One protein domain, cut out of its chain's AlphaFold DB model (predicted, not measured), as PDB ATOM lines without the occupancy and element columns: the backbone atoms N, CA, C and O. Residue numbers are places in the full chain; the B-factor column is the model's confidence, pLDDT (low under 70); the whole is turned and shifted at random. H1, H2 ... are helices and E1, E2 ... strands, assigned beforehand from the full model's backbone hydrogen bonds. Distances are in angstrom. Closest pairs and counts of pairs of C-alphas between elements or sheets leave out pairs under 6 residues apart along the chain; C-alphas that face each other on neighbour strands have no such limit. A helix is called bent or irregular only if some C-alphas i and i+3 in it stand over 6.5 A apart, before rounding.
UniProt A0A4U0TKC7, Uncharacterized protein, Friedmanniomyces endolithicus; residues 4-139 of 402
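AT A GLANCE: This is residues 4 to 139 of the 402 residues of an uncharacterized protein of Friedmanniomyces endolithicus (UniProt A0A4U0TKC7). What would one see first in this model? It is a cluster of crossed helices with a small twisted sheet at one end: H3 lies in the middle, H1 crosses it on one side and H6 on the other, and H6 also runs across the strands E1 to E4. The long kinked helix H5 crosses H1 and reaches the sheet with its last residues. What is it made of? The printed part has 136 residues, with six named helices followed by four named strands, of the class mixed, helices and strands; the sheet's order is E1 E2 E3 E4, antiparallel throughout. How large is its outline? It is compact, with a radius of gyration of the C-alphas of 14.8 A and spans of 50 by 34 by 25 A.

IN THESE COORDINATES: Where do the first helices run? H1, residues 4 to 13, begins at C-alpha 4 at (9.550, 7.093, -21.505) and is 14.5 A long. H2 is residues 19 to 27, 12.5 A, and H3 is residues 29 to 44, 22.2 A. Which helices follow? H4 is residues 46 to 50, H5 is residues 55 to 76, 30.8 A, and H6 is residues 79 to 89, 15.4 A. H5 is irregular, with C-alphas 70 and 73 7.5 A apart, and has a kink of 53 degrees near residue 70. Where are the strands? E1 is residues 100 to 102, E2 residues 104 to 111, 17.7 A, E3 residues 122 to 126, 13.5 A, and E4 residues 132 to 134. E2 begins at C-alpha 104 at (4.155, 36.018, -16.646) and bends by 63 degrees at residue 107; E4 ends at C-alpha 134 at (14.012, 24.833, -8.484).

HOW THE PARTS SIT: What does H1 touch? It touches residues 35 to 42 of H3 at a steep tilt of 49 degrees, opposite ways, the closest C-alphas, of Ala 8 and Cys 38, being 4.8 A apart. It touches residues 57 to 64 of H5 at a steep tilt of 63 degrees, the same way, closest at Leu 9 and Leu 60, C-alphas 6.1 A apart. How do the other helices stand? H5 is the hub: it also touches H2, closest at the C-alphas of Leu 26 and Ala 74, 6.4 A, and only just touches H4 and H6, each only at the corner with 3 pairs of C-alphas within 8 A. H3 touches H6 at a steep tilt of 46 degrees, the same way, with the closest C-alphas, of Ser 33 and Gly 85, 4.3 A apart. Every O i to N i+4 pair is within hydrogen-bond range in H1, H2, H3, H4 and H6, and 16 of 18 are in H5. Which helices are on the sheet? H6 is on it at a height over the sheet of 10.1 A, and at 82 degrees to E3 on the local plane it runs across the strands. H3 and H5 only graze it, with residues 36 to 44 and 69 to 76. How do the strands pair? They form a meander, each strand the antiparallel neighbour of the one before, and each successive pair is a hairpin. Within hydrogen-bond range are N 100 and O 109, 2.9 A, for E1 and E2, and N 108 and O 125, 2.8 A, for E2 and E3. For E3 and E4 they are N 124 and O 133, 2.8 A.

THE WHOLE: How far does it reach? The two C-alphas farthest apart, of Ser 55 and Thr 117, are 50.4 A from each other. Is it continuous? The printed part has no cut and no long link; H6 to E1 and E2 to E3 are short links of 10 residues each. Where is confidence low? The pLDDT is under 70 at residues 91 to 92, 114 to 119 and 139, against a mean of 86.9 over the printed part.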
ATOM      1  N   ARG A   4      10.315   6.254 -22.434       85.50
ATOM      2  CA  ARG A   4       9.550   7.093 -21.505       85.50
ATOM      3  C   ARG A   4       9.079   8.415 -22.135       85.50
ATOM      4  O   ARG A   4       7.998   8.883 -21.800       85.50
ATOM      5  N   ALA A   5       9.882   9.014 -23.011       88.62
ATOM      6  CA  ALA A   5       9.577  10.287 -23.658       88.62
ATOM      7  C   ALA A   5       8.482  10.139 -24.727       88.62
ATOM      8  O   ALA A   5       7.575  10.962 -24.791       88.62
ATOM      9  N   GLU A   6       8.516   9.055 -25.504       89.44
ATOM     10  CA  GLU A   6       7.468   8.722 -26.480       89.44
ATOM     11  C   GLU A   6       6.129   8.430 -25.794       89.44
ATOM     12  O   GLU A   6       5.106   8.988 -26.179       89.44
ATOM     13  N   VAL A   7       6.135   7.630 -24.719       93.56
ATOM     14  CA  VAL A   7       4.920   7.362 -23.929       93.56
ATOM     15  C   VAL A   7       4.335   8.656 -23.360       93.56
ATOM     16  O   VAL A   7       3.120   8.837 -23.383       93.56
ATOM     17  N   ALA A   8       5.182   9.580 -22.893       94.56
ATOM     18  CA  ALA A   8       4.727  10.886 -22.426       94.56
ATOM     19  C   ALA A   8       4.076  11.704 -23.554       94.56
ATOM     20  O   ALA A   8       3.029  12.300 -23.328       94.56
ATOM     21  N   LEU A   9       4.643  11.701 -24.766       95.00
ATOM     22  CA  LEU A   9       4.056  12.381 -25.926       95.00
ATOM     23  C   LEU A   9       2.694  11.796 -26.323       95.00
ATOM     24  O   LEU A   9       1.758  12.557 -26.557       95.00
ATOM     25  N   ILE A  10       2.567  10.468 -26.350       95.12
ATOM     26  CA  ILE A  10       1.298   9.784 -26.642       95.12
ATOM     27  C   ILE A  10       0.251  10.129 -25.577       95.12
ATOM     28  O   ILE A  10      -0.890  10.446 -25.907       95.12
ATOM     29  N   CYS A  11       0.645  10.121 -24.301       96.25
ATOM     30  CA  CYS A  11      -0.244  10.497 -23.207       96.25
ATOM     31  C   CYS A  11      -0.665  11.968 -23.290       96.25
ATOM     32  O   CYS A  11      -1.811  12.276 -23.004       96.25
ATOM     33  N   ILE A  12       0.210  12.882 -23.714       96.44
ATOM     34  CA  ILE A  12      -0.184  14.278 -23.948       96.44
ATOM     35  C   ILE A  12      -1.199  14.366 -25.099       96.44
ATOM     36  O   ILE A  12      -2.198  15.069 -24.966       96.44
ATOM     37  N   ASP A  13      -0.993  13.643 -26.205       96.44
ATOM     38  CA  ASP A  13      -1.907  13.688 -27.360       96.44
ATOM     39  C   ASP A  13      -3.297  13.111 -27.038       96.44
ATOM     40  O   ASP A  13      -4.279  13.530 -27.640       96.44
ATOM     41  N   SER A  14      -3.439  12.241 -26.027       95.94
ATOM     42  CA  SER A  14      -4.764  11.768 -25.589       95.94
ATOM     43  C   SER A  14      -5.636  12.867 -24.966       95.94
ATOM     44  O   SER A  14      -6.851  12.710 -24.882       95.94
ATOM     45  N   PHE A  15      -5.041  13.987 -24.544       95.25
ATOM     46  CA  PHE A  15      -5.765  15.179 -24.085       95.25
ATOM     47  C   PHE A  15      -6.092  16.146 -25.232       95.25
ATOM     48  O   PHE A  15      -6.702  17.188 -25.000       95.25
ATOM     49  N   ASN A  16      -5.706  15.838 -26.472       94.06
ATOM     50  CA  ASN A  16      -5.947  16.683 -27.639       94.06
ATOM     51  C   ASN A  16      -7.387  16.531 -28.166       94.06
ATOM     52  O   ASN A  16      -7.625  16.103 -29.292       94.06
ATOM     53  N   ILE A  17      -8.346  16.874 -27.307       94.19
ATOM     54  CA  ILE A  17      -9.795  16.897 -27.555       94.19
ATOM     55  C   ILE A  17     -10.290  18.347 -27.674       94.19
ATOM     56  O   ILE A  17      -9.494  19.272 -27.511       94.19
ATOM     57  N   ASP A  18     -11.579  18.571 -27.944       92.94
ATOM     58  CA  ASP A  18     -12.179  19.915 -28.060       92.94
ATOM     59  C   ASP A  18     -12.137  20.725 -26.747       92.94
ATOM     60  O   ASP A  18     -12.019  20.170 -25.654       92.94
ATOM     61  N   ASP A  19     -12.249  22.056 -26.831       90.56
ATOM     62  CA  ASP A  19     -12.018  22.966 -25.689       90.56
ATOM     63  C   ASP A  19     -12.974  22.741 -24.502       90.56
ATOM     64  O   ASP A  19     -12.549  22.769 -23.347       90.56
ATOM     65  N   LEU A  20     -14.261  22.489 -24.763       90.56
ATOM     66  CA  LEU A  20     -15.271  22.280 -23.720       90.56
ATOM     67  C   LEU A  20     -15.046  20.985 -22.904       90.56
ATOM     68  O   LEU A  20     -15.015  21.056 -21.666       90.56
ATOM     69  N   PRO A  21     -14.864  19.802 -23.530       92.69
ATOM     70  CA  PRO A  21     -14.531  18.595 -22.782       92.69
ATOM     71  C   PRO A  21     -13.133  18.680 -22.158       92.69
ATOM     72  O   PRO A  21     -12.967  18.246 -21.020       92.69
ATOM     73  N   LEU A  22     -12.158  19.319 -22.817       93.06
ATOM     74  CA  LEU A  22     -10.821  19.539 -22.256       93.06
ATOM     75  C   LEU A  22     -10.874  20.333 -20.944       93.06
ATOM     76  O   LEU A  22     -10.308  19.907 -19.938       93.06
ATOM     77  N   ALA A  23     -11.607  21.449 -20.916       90.50
ATOM     78  CA  ALA A  23     -11.793  22.245 -19.706       90.50
ATOM     79  C   ALA A  23     -12.463  21.442 -18.578       90.50
ATOM     80  O   ALA A  23     -12.148  21.636 -17.405       90.50
ATOM     81  N   THR A  24     -13.370  20.523 -18.918       93.12
ATOM     82  CA  THR A  24     -14.047  19.650 -17.948       93.12
ATOM     83  C   THR A  24     -13.092  18.605 -17.371       93.12
ATOM     84  O   THR A  24     -13.058  18.420 -16.156       93.12
ATOM     85  N   VAL A  25     -12.267  17.978 -18.212       93.81
ATOM     86  CA  VAL A  25     -11.245  17.006 -17.791       93.81
ATOM     87  C   VAL A  25     -10.207  17.662 -16.876       93.81
ATOM     88  O   VAL A  25      -9.885  17.112 -15.826       93.81
ATOM     89  N   LEU A  26      -9.731  18.866 -17.209       93.62
ATOM     90  CA  LEU A  26      -8.696  19.568 -16.435       93.62
ATOM     91  C   LEU A  26      -9.179  20.149 -15.093       93.62
ATOM     92  O   LEU A  26      -8.349  20.520 -14.256       93.62
ATOM     93  N   LYS A  27     -10.497  20.197 -14.844       92.12
ATOM     94  CA  LYS A  27     -11.033  20.468 -13.496       92.12
ATOM     95  C   LYS A  27     -10.689  19.344 -12.517       92.12
ATOM     96  O   LYS A  27     -10.525  19.615 -11.330       92.12
ATOM     97  N   SER A  28     -10.551  18.105 -12.996       94.88
ATOM     98  CA  SER A  28     -10.061  16.997 -12.175       94.88
ATOM     99  C   SER A  28      -8.566  17.166 -11.913       94.88
ATOM    100  O   SER A  28      -7.754  17.182 -12.842       94.88
ATOM    101  N   SER A  29      -8.191  17.279 -10.636       93.19
ATOM    102  CA  SER A  29      -6.788  17.395 -10.228       93.19
ATOM    103  C   SER A  29      -5.969  16.164 -10.611       93.19
ATOM    104  O   SER A  29      -4.805  16.301 -10.977       93.19
ATOM    105  N   GLU A  30      -6.584  14.981 -10.598       94.00
ATOM    106  CA  GLU A  30      -5.959  13.727 -11.012       94.00
ATOM    107  C   GLU A  30      -5.552  13.782 -12.490       94.00
ATOM    108  O   GLU A  30      -4.372  13.641 -12.812       94.00
ATOM    109  N   GLN A  31      -6.498  14.097 -13.379       94.62
ATOM    110  CA  GLN A  31      -6.256  14.163 -14.824       94.62
ATOM    111  C   GLN A  31      -5.266  15.274 -15.189       94.62
ATOM    112  O   GLN A  31      -4.319  15.053 -15.946       94.62
ATOM    113  N   ALA A  32      -5.420  16.457 -14.589       94.81
ATOM    114  CA  ALA A  32      -4.486  17.559 -14.789       94.81
ATOM    115  C   ALA A  32      -3.066  17.217 -14.289       94.81
ATOM    116  O   ALA A  32      -2.086  17.585 -14.938       94.81
ATOM    117  N   SER A  33      -2.927  16.469 -13.187       95.38
ATOM    118  CA  SER A  33      -1.615  16.052 -12.671       95.38
ATOM    119  C   SER A  33      -0.891  15.067 -13.597       95.38
ATOM    120  O   SER A  33       0.335  15.141 -13.729       95.38
ATOM    121  N   ILE A  34      -1.638  14.188 -14.281       95.25
ATOM    122  CA  ILE A  34      -1.098  13.269 -15.294       95.25
ATOM    123  C   ILE A  34      -0.518  14.073 -16.458       95.25
ATOM    124  O   ILE A  34       0.631  13.837 -16.848       95.25
ATOM    125  N   LEU A  35      -1.269  15.058 -16.963       95.81
ATOM    126  CA  LEU A  35      -0.802  15.936 -18.034       95.81
ATOM    127  C   LEU A  35       0.464  16.696 -17.610       95.81
ATOM    128  O   LEU A  35       1.466  16.649 -18.321       95.81
ATOM    129  N   ILE A  36       0.472  17.309 -16.421       95.12
ATOM    130  CA  ILE A  36       1.644  18.017 -15.876       95.12
ATOM    131  C   ILE A  36       2.871  17.099 -15.841       95.12
ATOM    132  O   ILE A  36       3.916  17.441 -16.395       95.12
ATOM    133  N   ARG A  37       2.750  15.892 -15.281       92.69
ATOM    134  CA  ARG A  37       3.854  14.921 -15.213       92.69
ATOM    135  C   ARG A  37       4.401  14.548 -16.596       92.69
ATOM    136  O   ARG A  37       5.620  14.425 -16.772       92.69
ATOM    137  N   CYS A  38       3.519  14.349 -17.573       94.62
ATOM    138  CA  CYS A  38       3.928  14.020 -18.936       94.62
ATOM    139  C   CYS A  38       4.651  15.197 -19.598       94.62
ATOM    140  O   CYS A  38       5.666  14.986 -20.258       94.62
ATOM    141  N   THR A  39       4.205  16.431 -19.355       94.25
ATOM    142  CA  THR A  39       4.858  17.637 -19.894       94.25
ATOM    143  C   THR A  39       6.241  17.870 -19.297       94.25
ATOM    144  O   THR A  39       7.169  18.166 -20.045       94.25
ATOM    145  N   ILE A  40       6.418  17.612 -17.995       91.56
ATOM    146  CA  ILE A  40       7.738  17.618 -17.347       91.56
ATOM    147  C   ILE A  40       8.641  16.581 -18.015       91.56
ATOM    148  O   ILE A  40       9.733  16.904 -18.465       91.56
ATOM    149  N   THR A  41       8.159  15.346 -18.178       90.06
ATOM    150  CA  THR A  41       8.935  14.258 -18.804       90.06
ATOM    151  C   THR A  41       9.310  14.562 -20.266       90.06
ATOM    152  O   THR A  41      10.411  14.221 -20.712       90.06
ATOM    153  N   MET A  42       8.411  15.203 -21.020       91.50
ATOM    154  CA  MET A  42       8.669  15.674 -22.384       91.50
ATOM    155  C   MET A  42       9.771  16.741 -22.392       91.50
ATOM    156  O   MET A  42      10.716  16.628 -23.171       91.50
ATOM    157  N   GLN A  43       9.679  17.740 -21.512       88.81
ATOM    158  CA  GLN A  43      10.656  18.824 -21.420       88.81
ATOM    159  C   GLN A  43      12.032  18.323 -20.951       88.81
ATOM    160  O   GLN A  43      13.045  18.700 -21.536       88.81
ATOM    161  N   GLU A  44      12.080  17.400 -19.986       84.00
ATOM    162  CA  GLU A  44      13.298  16.691 -19.555       84.00
ATOM    163  C   GLU A  44      13.995  15.970 -20.725       84.00
ATOM    164  O   GLU A  44      15.222  15.889 -20.792       84.00
ATOM    165  N   SER A  45      13.215  15.460 -21.683       85.06
ATOM    166  CA  SER A  45      13.711  14.697 -22.836       85.06
ATOM    167  C   SER A  45      13.860  15.539 -24.108       85.06
ATOM    168  O   SER A  45      14.113  14.982 -25.180       85.06
ATOM    169  N   ARG A  46      13.714  16.869 -24.019       85.25
ATOM    170  CA  ARG A  46      13.569  17.761 -25.179       85.25
ATOM    171  C   ARG A  46      14.679  17.602 -26.213       85.25
ATOM    172  O   ARG A  46      14.359  17.443 -27.380       85.25
ATOM    173  N   LEU A  47      15.951  17.597 -25.802       79.75
ATOM    174  CA  LEU A  47      17.087  17.499 -26.734       79.75
ATOM    175  C   LEU A  47      17.056  16.205 -27.560       79.75
ATOM    176  O   LEU A  47      17.284  16.239 -28.766       79.75
ATOM    177  N   LEU A  48      16.725  15.078 -26.920       82.25
ATOM    178  CA  LEU A  48      16.595  13.783 -27.592       82.25
ATOM    179  C   LEU A  48      15.409  13.773 -28.558       82.25
ATOM    180  O   LEU A  48      15.516  13.234 -29.656       82.25
ATOM    181  N   LEU A  49      14.288  14.365 -28.146       84.19
ATOM    182  CA  LEU A  49      13.077  14.442 -28.959       84.19
ATOM    183  C   LEU A  49      13.265  15.370 -30.169       84.19
ATOM    184  O   LEU A  49      12.825  15.029 -31.260       84.19
ATOM    185  N   THR A  50      13.958  16.503 -30.014       81.81
ATOM    186  CA  THR A  50      14.234  17.441 -31.118       81.81
ATOM    187  C   THR A  50      15.301  16.941 -32.085       81.81
ATOM    188  O   THR A  50      15.276  17.318 -33.249       81.81
ATOM    189  N   ALA A  51      16.229  16.097 -31.624       83.25
ATOM    190  CA  ALA A  51      17.216  15.441 -32.483       83.25
ATOM    191  C   ALA A  51      16.649  14.208 -33.217       83.25
ATOM    192  O   ALA A  51      17.359  13.568 -33.989       83.25
ATOM    193  N   SER A  52      15.389  13.843 -32.957       84.19
ATOM    194  CA  SER A  52      14.725  12.736 -33.637       84.19
ATOM    195  C   SER A  52      14.440  13.059 -35.103       84.19
ATOM    196  O   SER A  52      13.800  14.066 -35.419       84.19
ATOM    197  N   ASN A  53      14.811  12.130 -35.983       85.62
ATOM    198  CA  ASN A  53      14.434  12.155 -37.398       85.62
ATOM    199  C   ASN A  53      13.091  11.454 -37.676       85.62
ATOM    200  O   ASN A  53      12.680  11.344 -38.827       85.62
ATOM    201  N   GLU A  54      12.402  10.957 -36.647       91.06
ATOM    202  CA  GLU A  54      11.118  10.279 -36.811       91.06
ATOM    203  C   GLU A  54       9.965  11.289 -36.932       91.06
ATOM    204  O   GLU A  54       9.693  12.066 -36.011       91.06
ATOM    205  N   SER A  55       9.239  11.241 -38.052       90.94
ATOM    206  CA  SER A  55       8.130  12.157 -38.356       90.94
ATOM    207  C   SER A  55       7.011  12.121 -37.312       90.94
ATOM    208  O   SER A  55       6.425  13.156 -36.995       90.94
ATOM    209  N   THR A  56       6.732  10.947 -36.740       91.38
ATOM    210  CA  THR A  56       5.711  10.764 -35.699       91.38
ATOM    211  C   THR A  56       6.050  11.560 -34.441       91.38
ATOM    212  O   THR A  56       5.197  12.267 -33.905       91.38
ATOM    213  N   VAL A  57       7.311  11.514 -33.999       91.19
ATOM    214  CA  VAL A  57       7.787  12.255 -32.820       91.19
ATOM    215  C   VAL A  57       7.697  13.761 -33.057       91.19
ATOM    216  O   VAL A  57       7.208  14.490 -32.194       91.19
ATOM    217  N   GLN A  58       8.101  14.230 -34.240       90.69
ATOM    218  CA  GLN A  58       8.007  15.647 -34.598       90.69
ATOM    219  C   GLN A  58       6.551  16.139 -34.633       90.69
ATOM    220  O   GLN A  58       6.245  17.214 -34.113       90.69
ATOM    221  N   LEU A  59       5.633  15.337 -35.180       93.69
ATOM    222  CA  LEU A  59       4.206  15.655 -35.199       93.69
ATOM    223  C   LEU A  59       3.623  15.740 -33.781       93.69
ATOM    224  O   LEU A  59       2.914  16.700 -33.469       93.69
ATOM    225  N   LEU A  60       3.935  14.770 -32.917       94.75
ATOM    226  CA  LEU A  60       3.469  14.753 -31.529       94.75
ATOM    227  C   LEU A  60       4.008  15.945 -30.723       94.75
ATOM    228  O   LEU A  60       3.267  16.522 -29.931       94.75
ATOM    229  N   LEU A  61       5.252  16.373 -30.965       93.06
ATOM    230  CA  LEU A  61       5.820  17.587 -30.361       93.06
ATOM    231  C   LEU A  61       5.065  18.860 -30.771       93.06
ATOM    232  O   LEU A  61       4.819  19.738 -29.947       93.06
ATOM    233  N   LEU A  62       4.688  18.985 -32.043       93.06
ATOM    234  CA  LEU A  62       3.914  20.141 -32.506       93.06
ATOM    235  C   LEU A  62       2.502  20.147 -31.908       93.06
ATOM    236  O   LEU A  62       1.987  21.205 -31.533       93.06
ATOM    237  N   ARG A  63       1.869  18.973 -31.802       94.88
ATOM    238  CA  ARG A  63       0.549  18.826 -31.175       94.88
ATOM    239  C   ARG A  63       0.591  19.157 -29.688       94.88
ATOM    240  O   ARG A  63      -0.261  19.917 -29.227       94.88
ATOM    241  N   SER A  64       1.602  18.678 -28.963       94.81
ATOM    242  CA  SER A  64       1.754  18.966 -27.536       94.81
ATOM    243  C   SER A  64       1.911  20.465 -27.272       94.81
ATOM    244  O   SER A  64       1.229  21.001 -26.404       94.81
ATOM    245  N   GLN A  65       2.708  21.181 -28.071       92.69
ATOM    246  CA  GLN A  65       2.860  22.638 -27.949       92.69
ATOM    247  C   GLN A  65       1.531  23.388 -28.130       92.69
ATOM    248  O   GLN A  65       1.221  24.306 -27.367       92.69
ATOM    249  N   ARG A  66       0.720  22.993 -29.121       94.50
ATOM    250  CA  ARG A  66      -0.605  23.596 -29.350       94.50
ATOM    251  C   ARG A  66      -1.557  23.314 -28.193       94.50
ATOM    252  O   ARG A  66      -2.250  24.225 -27.745       94.50
ATOM    253  N   LEU A  67      -1.572  22.075 -27.703       95.25
ATOM    254  CA  LEU A  67      -2.400  21.674 -26.573       95.25
ATOM    255  C   LEU A  67      -2.031  22.450 -25.304       95.25
ATOM    256  O   LEU A  67      -2.914  22.999 -24.655       95.25
ATOM    257  N   LEU A  68      -0.743  22.575 -24.972       93.69
ATOM    258  CA  LEU A  68      -0.317  23.279 -23.756       93.69
ATOM    259  C   LEU A  68      -0.703  24.753 -23.761       93.69
ATOM    260  O   LEU A  68      -1.072  25.296 -22.720       93.69
ATOM    261  N   ARG A  69      -0.729  25.385 -24.937       92.50
ATOM    262  CA  ARG A  69      -1.247  26.748 -25.068       92.50
ATOM    263  C   ARG A  69      -2.735  26.847 -24.719       92.50
ATOM    264  O   ARG A  69      -3.125  27.809 -24.066       92.50
ATOM    265  N   ARG A  70      -3.541  25.854 -25.106       93.38
ATOM    266  CA  ARG A  70      -4.977  25.768 -24.775       93.38
ATOM    267  C   ARG A  70      -5.198  25.457 -23.290       93.38
ATOM    268  O   ARG A  70      -6.076  26.038 -22.661       93.38
ATOM    269  N   CYS A  71      -4.363  24.597 -22.710       92.00
ATOM    270  CA  CYS A  71      -4.467  24.166 -21.313       92.00
ATOM    271  C   CYS A  71      -3.875  25.160 -20.302       92.00
ATOM    272  O   CYS A  71      -4.138  25.029 -19.107       92.00
ATOM    273  N   CYS A  72      -3.073  26.129 -20.759       89.56
ATOM    274  CA  CYS A  72      -2.238  26.989 -19.922       89.56
ATOM    275  C   CYS A  72      -2.987  27.561 -18.717       89.56
ATOM    276  O   CYS A  72      -2.539  27.361 -17.592       89.56
ATOM    277  N   GLY A  73      -4.131  28.218 -18.944       88.06
ATOM    278  CA  GLY A  73      -4.933  28.838 -17.883       88.06
ATOM    279  C   GLY A  73      -5.544  27.825 -16.913       88.06
ATOM    280  O   GLY A  73      -5.450  28.001 -15.701       88.06
ATOM    281  N   ALA A  74      -6.102  26.727 -17.432       90.31
ATOM    282  CA  ALA A  74      -6.724  25.686 -16.615       90.31
ATOM    283  C   ALA A  74      -5.711  24.990 -15.687       90.31
ATOM    284  O   ALA A  74      -5.994  24.781 -14.509       90.31
ATOM    285  N   LEU A  75      -4.506  24.690 -16.192       91.38
ATOM    286  CA  LEU A  75      -3.415  24.127 -15.388       91.38
ATOM    287  C   LEU A  75      -2.917  25.122 -14.334       91.38
ATOM    288  O   LEU A  75      -2.670  24.752 -13.189       91.38
ATOM    289  N   ALA A  76      -2.814  26.394 -14.713       89.50
ATOM    290  CA  ALA A  76      -2.375  27.475 -13.842       89.50
ATOM    291  C   ALA A  76      -3.276  27.693 -12.616       89.50
ATOM    292  O   ALA A  76      -2.786  28.165 -11.590       89.50
ATOM    293  N   SER A  77      -4.575  27.411 -12.734       88.75
ATOM    294  CA  SER A  77      -5.565  27.594 -11.666       88.75
ATOM    295  C   SER A  77      -5.732  26.365 -10.764       88.75
ATOM    296  O   SER A  77      -6.423  26.450  -9.752       88.75
ATOM    297  N   ASN A  78      -5.113  25.227 -11.096       91.19
ATOM    298  CA  ASN A  78      -5.280  23.967 -10.369       91.19
ATOM    299  C   ASN A  78      -4.060  23.648  -9.483       91.19
ATOM    300  O   ASN A  78      -3.234  22.791  -9.802       91.19
ATOM    301  N   SER A  79      -3.950  24.323  -8.333       90.88
ATOM    302  CA  SER A  79      -2.838  24.142  -7.381       90.88
ATOM    303  C   SER A  79      -2.685  22.702  -6.872       90.88
ATOM    304  O   SER A  79      -1.566  22.250  -6.631       90.88
ATOM    305  N   ALA A  80      -3.788  21.958  -6.738       91.06
ATOM    306  CA  ALA A  80      -3.755  20.553  -6.335       91.06
ATOM    307  C   ALA A  80      -3.101  19.668  -7.410       91.06
ATOM    308  O   ALA A  80      -2.266  18.823  -7.085       91.06
ATOM    309  N   ALA A  81      -3.422  19.901  -8.686       92.88
ATOM    310  CA  ALA A  81      -2.789  19.213  -9.809       92.88
ATOM    311  C   ALA A  81      -1.302  19.563  -9.950       92.88
ATOM    312  O   ALA A  81      -0.496  18.667 -10.194       92.88
ATOM    313  N   LEU A  82      -0.934  20.840  -9.761       92.62
ATOM    314  CA  LEU A  82       0.466  21.287  -9.742       92.62
ATOM    315  C   LEU A  82       1.255  20.557  -8.655       92.62
ATOM    316  O   LEU A  82       2.302  19.981  -8.943       92.62
ATOM    317  N   ASN A  83       0.712  20.489  -7.437       91.31
ATOM    318  CA  ASN A  83       1.331  19.735  -6.352       91.31
ATOM    319  C   ASN A  83       1.510  18.260  -6.714       91.31
ATOM    320  O   ASN A  83       2.631  17.761  -6.694       91.31
ATOM    321  N   ALA A  84       0.436  17.570  -7.100       89.44
ATOM    322  CA  ALA A  84       0.495  16.147  -7.423       89.44
ATOM    323  C   ALA A  84       1.435  15.847  -8.609       89.44
ATOM    324  O   ALA A  84       2.211  14.890  -8.567       89.44
ATOM    325  N   GLY A  85       1.418  16.673  -9.658       88.31
ATOM    326  CA  GLY A  85       2.278  16.516 -10.832       88.31
ATOM    327  C   GLY A  85       3.765  16.700 -10.511       88.31
ATOM    328  O   GLY A  85       4.604  15.925 -10.987       88.31
ATOM    329  N   VAL A  86       4.090  17.677  -9.656       87.50
ATOM    330  CA  VAL A  86       5.462  17.919  -9.189       87.50
ATOM    331  C   VAL A  86       5.917  16.826  -8.226       87.50
ATOM    332  O   VAL A  86       6.997  16.291  -8.449       87.50
ATOM    333  N   VAL A  87       5.102  16.401  -7.249       85.88
ATOM    334  CA  VAL A  87       5.422  15.267  -6.348       85.88
ATOM    335  C   VAL A  87       5.760  14.006  -7.149       85.88
ATOM    336  O   VAL A  87       6.759  13.338  -6.890       85.88
ATOM    337  N   ASN A  88       4.972  13.704  -8.185       81.69
ATOM    338  CA  ASN A  88       5.200  12.539  -9.042       81.69
ATOM    339  C   ASN A  88       6.487  12.630  -9.885       81.69
ATOM    340  O   ASN A  88       6.991  11.608 -10.360       81.69
ATOM    341  N   SER A  89       7.009  13.839 -10.096       76.94
ATOM    342  CA  SER A  89       8.244  14.093 -10.853       76.94
ATOM    343  C   SER A  89       9.462  14.242  -9.929       76.94
ATOM    344  O   SER A  89      10.575  13.831 -10.279       76.94
ATOM    345  N   TRP A  90       9.244  14.747  -8.716       76.88
ATOM    346  CA  TRP A  90      10.219  14.983  -7.660       76.88
ATOM    347  C   TRP A  90       9.621  14.587  -6.299       76.88
ATOM    348  O   TRP A  90       8.947  15.371  -5.641       76.88
ATOM    349  N   ALA A  91       9.920  13.363  -5.853       68.75
ATOM    350  CA  ALA A  91       9.375  12.798  -4.612       68.75
ATOM    351  C   ALA A  91       9.762  13.570  -3.331       68.75
ATOM    352  O   ALA A  91       9.103  13.420  -2.310       68.75
ATOM    353  N   GLY A  92      10.823  14.387  -3.380       65.62
ATOM    354  CA  GLY A  92      11.248  15.249  -2.271       65.62
ATOM    355  C   GLY A  92      10.493  16.579  -2.184       65.62
ATOM    356  O   GLY A  92      10.766  17.371  -1.287       65.62
ATOM    357  N   PHE A  93       9.566  16.850  -3.106       77.12
ATOM    358  CA  PHE A  93       8.756  18.060  -3.078       77.12
ATOM    359  C   PHE A  93       7.685  17.983  -1.985       77.12
ATOM    360  O   PHE A  93       6.816  17.113  -2.007       77.12
ATOM    361  N   GLN A  94       7.703  18.951  -1.073       79.00
ATOM    362  CA  GLN A  94       6.623  19.203  -0.123       79.00
ATOM    363  C   GLN A  94       6.228  20.671  -0.229       79.00
ATOM    364  O   GLN A  94       7.036  21.546   0.075       79.00
ATOM    365  N   SER A  95       5.005  20.946  -0.688       78.62
ATOM    366  CA  SER A  95       4.514  22.319  -0.854       78.62
ATOM    367  C   SER A  95       4.391  23.001   0.508       78.62
ATOM    368  O   SER A  95       3.585  22.581   1.334       78.62
ATOM    369  N   GLY A  96       5.175  24.056   0.725       80.19
ATOM    370  CA  GLY A  96       5.125  24.895   1.927       80.19
ATOM    371  C   GLY A  96       4.274  26.149   1.768       80.19
ATOM    372  O   GLY A  96       3.774  26.676   2.757       80.19
ATOM    373  N   ALA A  97       4.051  26.595   0.531       86.56
ATOM    374  CA  ALA A  97       3.168  27.708   0.197       86.56
ATOM    375  C   ALA A  97       2.179  27.322  -0.922       86.56
ATOM    376  O   ALA A  97       2.409  26.345  -1.644       86.56
ATOM    377  N   PRO A  98       1.062  28.050  -1.093       89.25
ATOM    378  CA  PRO A  98       0.225  27.916  -2.282       89.25
ATOM    379  C   PRO A  98       0.972  28.389  -3.539       89.25
ATOM    380  O   PRO A  98       1.829  29.269  -3.473       89.25
ATOM    381  N   TRP A  99       0.620  27.825  -4.696       92.25
ATOM    382  CA  TRP A  99       1.159  28.272  -5.981       92.25
ATOM    383  C   TRP A  99       0.639  29.666  -6.344       92.25
ATOM    384  O   TRP A  99      -0.567  29.909  -6.312       92.25
ATOM    385  N   THR A 100       1.537  30.560  -6.745       92.00
ATOM    386  CA  THR A 100       1.223  31.925  -7.197       92.00
ATOM    387  C   THR A 100       1.830  32.202  -8.572       92.00
ATOM    388  O   THR A 100       2.669  31.441  -9.056       92.00
ATOM    389  N   ALA A 101       1.385  33.257  -9.257       90.38
ATOM    390  CA  ALA A 101       1.984  33.667 -10.528       90.38
ATOM    391  C   ALA A 101       3.396  34.242 -10.311       90.38
ATOM    392  O   ALA A 101       3.625  34.983  -9.357       90.38
ATOM    393  N   ALA A 102       4.336  33.915 -11.202       85.56
ATOM    394  CA  ALA A 102       5.711  34.416 -11.152       85.56
ATOM    395  C   ALA A 102       6.059  35.184 -12.430       85.56
ATOM    396  O   ALA A 102       6.503  34.605 -13.419       85.56
ATOM    397  N   GLY A 103       5.857  36.501 -12.404       82.44
ATOM    398  CA  GLY A 103       6.043  37.348 -13.579       82.44
ATOM    399  C   GLY A 103       4.916  37.141 -14.589       82.44
ATOM    400  O   GLY A 103       3.863  37.754 -14.458       82.44
ATOM    401  N   PHE A 104       5.133  36.283 -15.587       80.19
ATOM    402  CA  PHE A 104       4.155  36.018 -16.646       80.19
ATOM    403  C   PHE A 104       3.091  34.990 -16.233       80.19
ATOM    404  O   PHE A 104       3.351  34.085 -15.439       80.19
ATOM    405  N   ASP A 105       1.917  35.057 -16.869       79.00
ATOM    406  CA  ASP A 105       0.748  34.220 -16.547       79.00
ATOM    407  C   ASP A 105       0.995  32.707 -16.625       79.00
ATOM    408  O   ASP A 105       0.297  31.940 -15.959       79.00
ATOM    409  N   HIS A 106       1.985  32.273 -17.403       86.06
ATOM    410  CA  HIS A 106       2.331  30.867 -17.613       86.06
ATOM    411  C   HIS A 106       3.349  30.311 -16.612       86.06
ATOM    412  O   HIS A 106       3.578  29.104 -16.580       86.06
ATOM    413  N   TRP A 107       3.961  31.156 -15.783       92.81
ATOM    414  CA  TRP A 107       4.848  30.708 -14.715       92.81
ATOM    415  C   TRP A 107       4.099  30.657 -13.387       92.81
ATOM    416  O   TRP A 107       3.393  31.589 -12.986       92.81
ATOM    417  N   ARG A 108       4.256  29.540 -12.682       94.00
ATOM    418  CA  ARG A 108       3.741  29.321 -11.332       94.00
ATOM    419  C   ARG A 108       4.908  29.115 -10.386       94.00
ATOM    420  O   ARG A 108       5.849  28.420 -10.744       94.00
ATOM    421  N   THR A 109       4.864  29.716  -9.203       93.19
ATOM    422  CA  THR A 109       5.898  29.568  -8.176       93.19
ATOM    423  C   THR A 109       5.314  29.106  -6.853       93.19
ATOM    424  O   THR A 109       4.202  29.478  -6.500       93.19
ATOM    425  N   THR A 110       6.085  28.327  -6.105       92.25
ATOM    426  CA  THR A 110       5.812  27.982  -4.706       92.25
ATOM    427  C   THR A 110       7.128  27.849  -3.933       92.25
ATOM    428  O   THR A 110       8.209  27.951  -4.517       92.25
ATOM    429  N   THR A 111       7.058  27.650  -2.621       88.44
ATOM    430  CA  THR A 111       8.204  27.326  -1.765       88.44
ATOM    431  C   THR A 111       8.014  25.965  -1.109       88.44
ATOM    432  O   THR A 111       6.883  25.537  -0.874       88.44
ATOM    433  N   THR A 112       9.111  25.265  -0.822       83.38
ATOM    434  CA  THR A 112       9.070  23.982  -0.113       83.38
ATOM    435  C   THR A 112       9.141  24.148   1.399       83.38
ATOM    436  O   THR A 112       9.815  25.052   1.894       83.38
ATOM    437  N   THR A 113       8.540  23.215   2.134       71.88
ATOM    438  CA  THR A 113       8.820  23.017   3.563       71.88
ATOM    439  C   THR A 113      10.003  22.059   3.689       71.88
ATOM    440  O   THR A 113       9.894  20.903   3.291       71.88
ATOM    441  N   THR A 114      11.150  22.510   4.195       59.66
ATOM    442  CA  THR A 114      12.273  21.617   4.539       59.66
ATOM    443  C   THR A 114      12.308  21.373   6.043       59.66
ATOM    444  O   THR A 114      12.060  22.289   6.822       59.66
ATOM    445  N   GLY A 115      12.640  20.145   6.460       43.94
ATOM    446  CA  GLY A 115      12.793  19.786   7.879       43.94
ATOM    447  C   GLY A 115      13.989  20.452   8.575       43.94
ATOM    448  O   GLY A 115      14.064  20.456   9.798       43.94
ATOM    449  N   THR A 116      14.909  21.039   7.809       45.16
ATOM    450  CA  THR A 116      16.022  21.860   8.295       45.16
ATOM    451  C   THR A 116      15.643  23.339   8.305       45.16
ATOM    452  O   THR A 116      15.163  23.890   7.309       45.16
ATOM    453  N   THR A 117      15.881  23.996   9.441       39.12
ATOM    454  CA  THR A 117      15.704  25.437   9.633       39.12
ATOM    455  C   THR A 117      16.566  26.222   8.637       39.12
ATOM    456  O   THR A 117      17.790  26.148   8.670       39.12
ATOM    457  N   GLY A 118      15.921  26.980   7.740       46.62
ATOM    458  CA  GLY A 118      16.578  27.949   6.849       46.62
ATOM    459  C   GLY A 118      16.728  27.564   5.368       46.62
ATOM    460  O   GLY A 118      17.141  28.413   4.586       46.62
ATOM    461  N   ALA A 119      16.363  26.349   4.945       59.09
ATOM    462  CA  ALA A 119      16.593  25.875   3.569       59.09
ATOM    463  C   ALA A 119      15.315  25.802   2.696       59.09
ATOM    464  O   ALA A 119      15.067  24.802   2.029       59.09
ATOM    465  N   THR A 120      14.480  26.846   2.658       71.81
ATOM    466  CA  THR A 120      13.297  26.863   1.769       71.81
ATOM    467  C   THR A 120      13.706  26.929   0.295       71.81
ATOM    468  O   THR A 120      14.346  27.897  -0.120       71.81
ATOM    469  N   LEU A 121      13.299  25.953  -0.522       78.69
ATOM    470  CA  LEU A 121      13.552  25.961  -1.964       78.69
ATOM    471  C   LEU A 121      12.406  26.657  -2.699       78.69
ATOM    472  O   LEU A 121      11.239  26.428  -2.384       78.69
ATOM    473  N   ARG A 122      12.716  27.482  -3.701       86.69
ATOM    474  CA  ARG A 122      11.721  28.124  -4.568       86.69
ATOM    475  C   ARG A 122      11.505  27.283  -5.819       86.69
ATOM    476  O   ARG A 122      12.435  27.079  -6.586       86.69
ATOM    477  N   VAL A 123      10.291  26.810  -6.048       88.69
ATOM    478  CA  VAL A 123       9.946  25.961  -7.196       88.69
ATOM    479  C   VAL A 123       9.196  26.794  -8.217       88.69
ATOM    480  O   VAL A 123       8.236  27.462  -7.848       88.69
ATOM    481  N   HIS A 124       9.595  26.727  -9.484       91.06
ATOM    482  CA  HIS A 124       8.902  27.347 -10.606       91.06
ATOM    483  C   HIS A 124       8.448  26.283 -11.602       91.06
ATOM    484  O   HIS A 124       9.220  25.399 -11.964       91.06
ATOM    485  N   PHE A 125       7.214  26.382 -12.081       92.75
ATOM    486  CA  PHE A 125       6.674  25.530 -13.131       92.75
ATOM    487  C   PHE A 125       6.109  26.380 -14.266       92.75
ATOM    488  O   PHE A 125       5.327  27.302 -14.024       92.75
ATOM    489  N   ASN A 126       6.490  26.063 -15.498       92.81
ATOM    490  CA  ASN A 126       5.987  26.701 -16.702       92.81
ATOM    491  C   ASN A 126       4.870  25.853 -17.311       92.81
ATOM    492  O   ASN A 126       5.117  24.776 -17.854       92.81
ATOM    493  N   THR A 127       3.638  26.352 -17.271       92.19
ATOM    494  CA  THR A 127       2.462  25.636 -17.778       92.19
ATOM    495  C   THR A 127       2.416  25.535 -19.307       92.19
ATOM    496  O   THR A 127       1.683  24.695 -19.825       92.19
ATOM    497  N   LEU A 128       3.197  26.342 -20.039       91.50
ATOM    498  CA  LEU A 128       3.285  26.287 -21.504       91.50
ATOM    499  C   LEU A 128       4.326  25.288 -22.003       91.50
ATOM    500  O   LEU A 128       4.143  24.699 -23.067       91.50
ATOM    501  N   THR A 129       5.433  25.129 -21.280       89.12
ATOM    502  CA  THR A 129       6.558  24.291 -21.724       89.12
ATOM    503  C   THR A 129       6.687  22.991 -20.937       89.12
ATOM    504  O   THR A 129       7.347  22.072 -21.411       89.12
ATOM    505  N   GLY A 130       6.070  22.894 -19.756       89.94
ATOM    506  CA  GLY A 130       6.313  21.808 -18.806       89.94
ATOM    507  C   GLY A 130       7.645  21.946 -18.062       89.94
ATOM    508  O   GLY A 130       8.078  21.003 -17.406       89.94
ATOM    509  N   GLU A 131       8.324  23.090 -18.174       89.44
ATOM    510  CA  GLU A 131       9.608  23.322 -17.516       89.44
ATOM    511  C   GLU A 131       9.439  23.462 -16.009       89.44
ATOM    512  O   GLU A 131       8.681  24.299 -15.524       89.44
ATOM    513  N   LEU A 132      10.166  22.624 -15.274       88.12
ATOM    514  CA  LEU A 132      10.176  22.611 -13.824       88.12
ATOM    515  C   LEU A 132      11.570  23.009 -13.337       88.12
ATOM    516  O   LEU A 132      12.551  22.298 -13.567       88.12
ATOM    517  N   LEU A 133      11.633  24.154 -12.665       85.31
ATOM    518  CA  LEU A 133      12.847  24.721 -12.103       85.31
ATOM    519  C   LEU A 133      12.759  24.735 -10.582       85.31
ATOM    520  O   LEU A 133      11.697  24.974 -10.010       85.31
ATOM    521  N   VAL A 134      13.891  24.571  -9.915       79.75
ATOM    522  CA  VAL A 134      14.012  24.833  -8.484       79.75
ATOM    523  C   VAL A 134      15.206  25.744  -8.258       79.75
ATOM    524  O   VAL A 134      16.287  25.510  -8.784       79.75
ATOM    525  N   ASN A 135      14.978  26.839  -7.539       76.62
ATOM    526  CA  ASN A 135      15.878  27.984  -7.419       76.62
ATOM    527  C   ASN A 135      16.360  28.506  -8.786       76.62
ATOM    528  O   ASN A 135      17.501  28.928  -8.932       76.62
ATOM    529  N   GLY A 136      15.483  28.459  -9.795       76.12
ATOM    530  CA  GLY A 136      15.789  28.884 -11.165       76.12
ATOM    531  C   GLY A 136      16.562  27.860 -12.006       76.12
ATOM    532  O   GLY A 136      16.916  28.174 -13.137       76.12
ATOM    533  N   LEU A 137      16.801  26.646 -11.496       74.62
ATOM    534  CA  LEU A 137      17.618  25.623 -12.157       74.62
ATOM    535  C   LEU A 137      16.797  24.373 -12.534       74.62
ATOM    536  O   LEU A 137      15.959  23.948 -11.733       74.62
ATOM    537  N   PRO A 138      17.018  23.755 -13.713       72.88
ATOM    538  CA  PRO A 138      16.317  22.535 -14.124       72.88
ATOM    539  C   PRO A 138      16.569  21.337 -13.196       72.88
ATOM    540  O   PRO A 138      17.668  21.138 -12.690       72.88
ATOM    541  N   LEU A 139      15.545  20.498 -13.027       68.50
ATOM    542  CA  LEU A 139      15.479  19.395 -12.053       68.50
ATOM    543  C   LEU A 139      16.000  18.027 -12.533       68.50
ATOM    544  O   LEU A 139      15.732  17.018 -11.881       68.50
TER     545      LEU A 139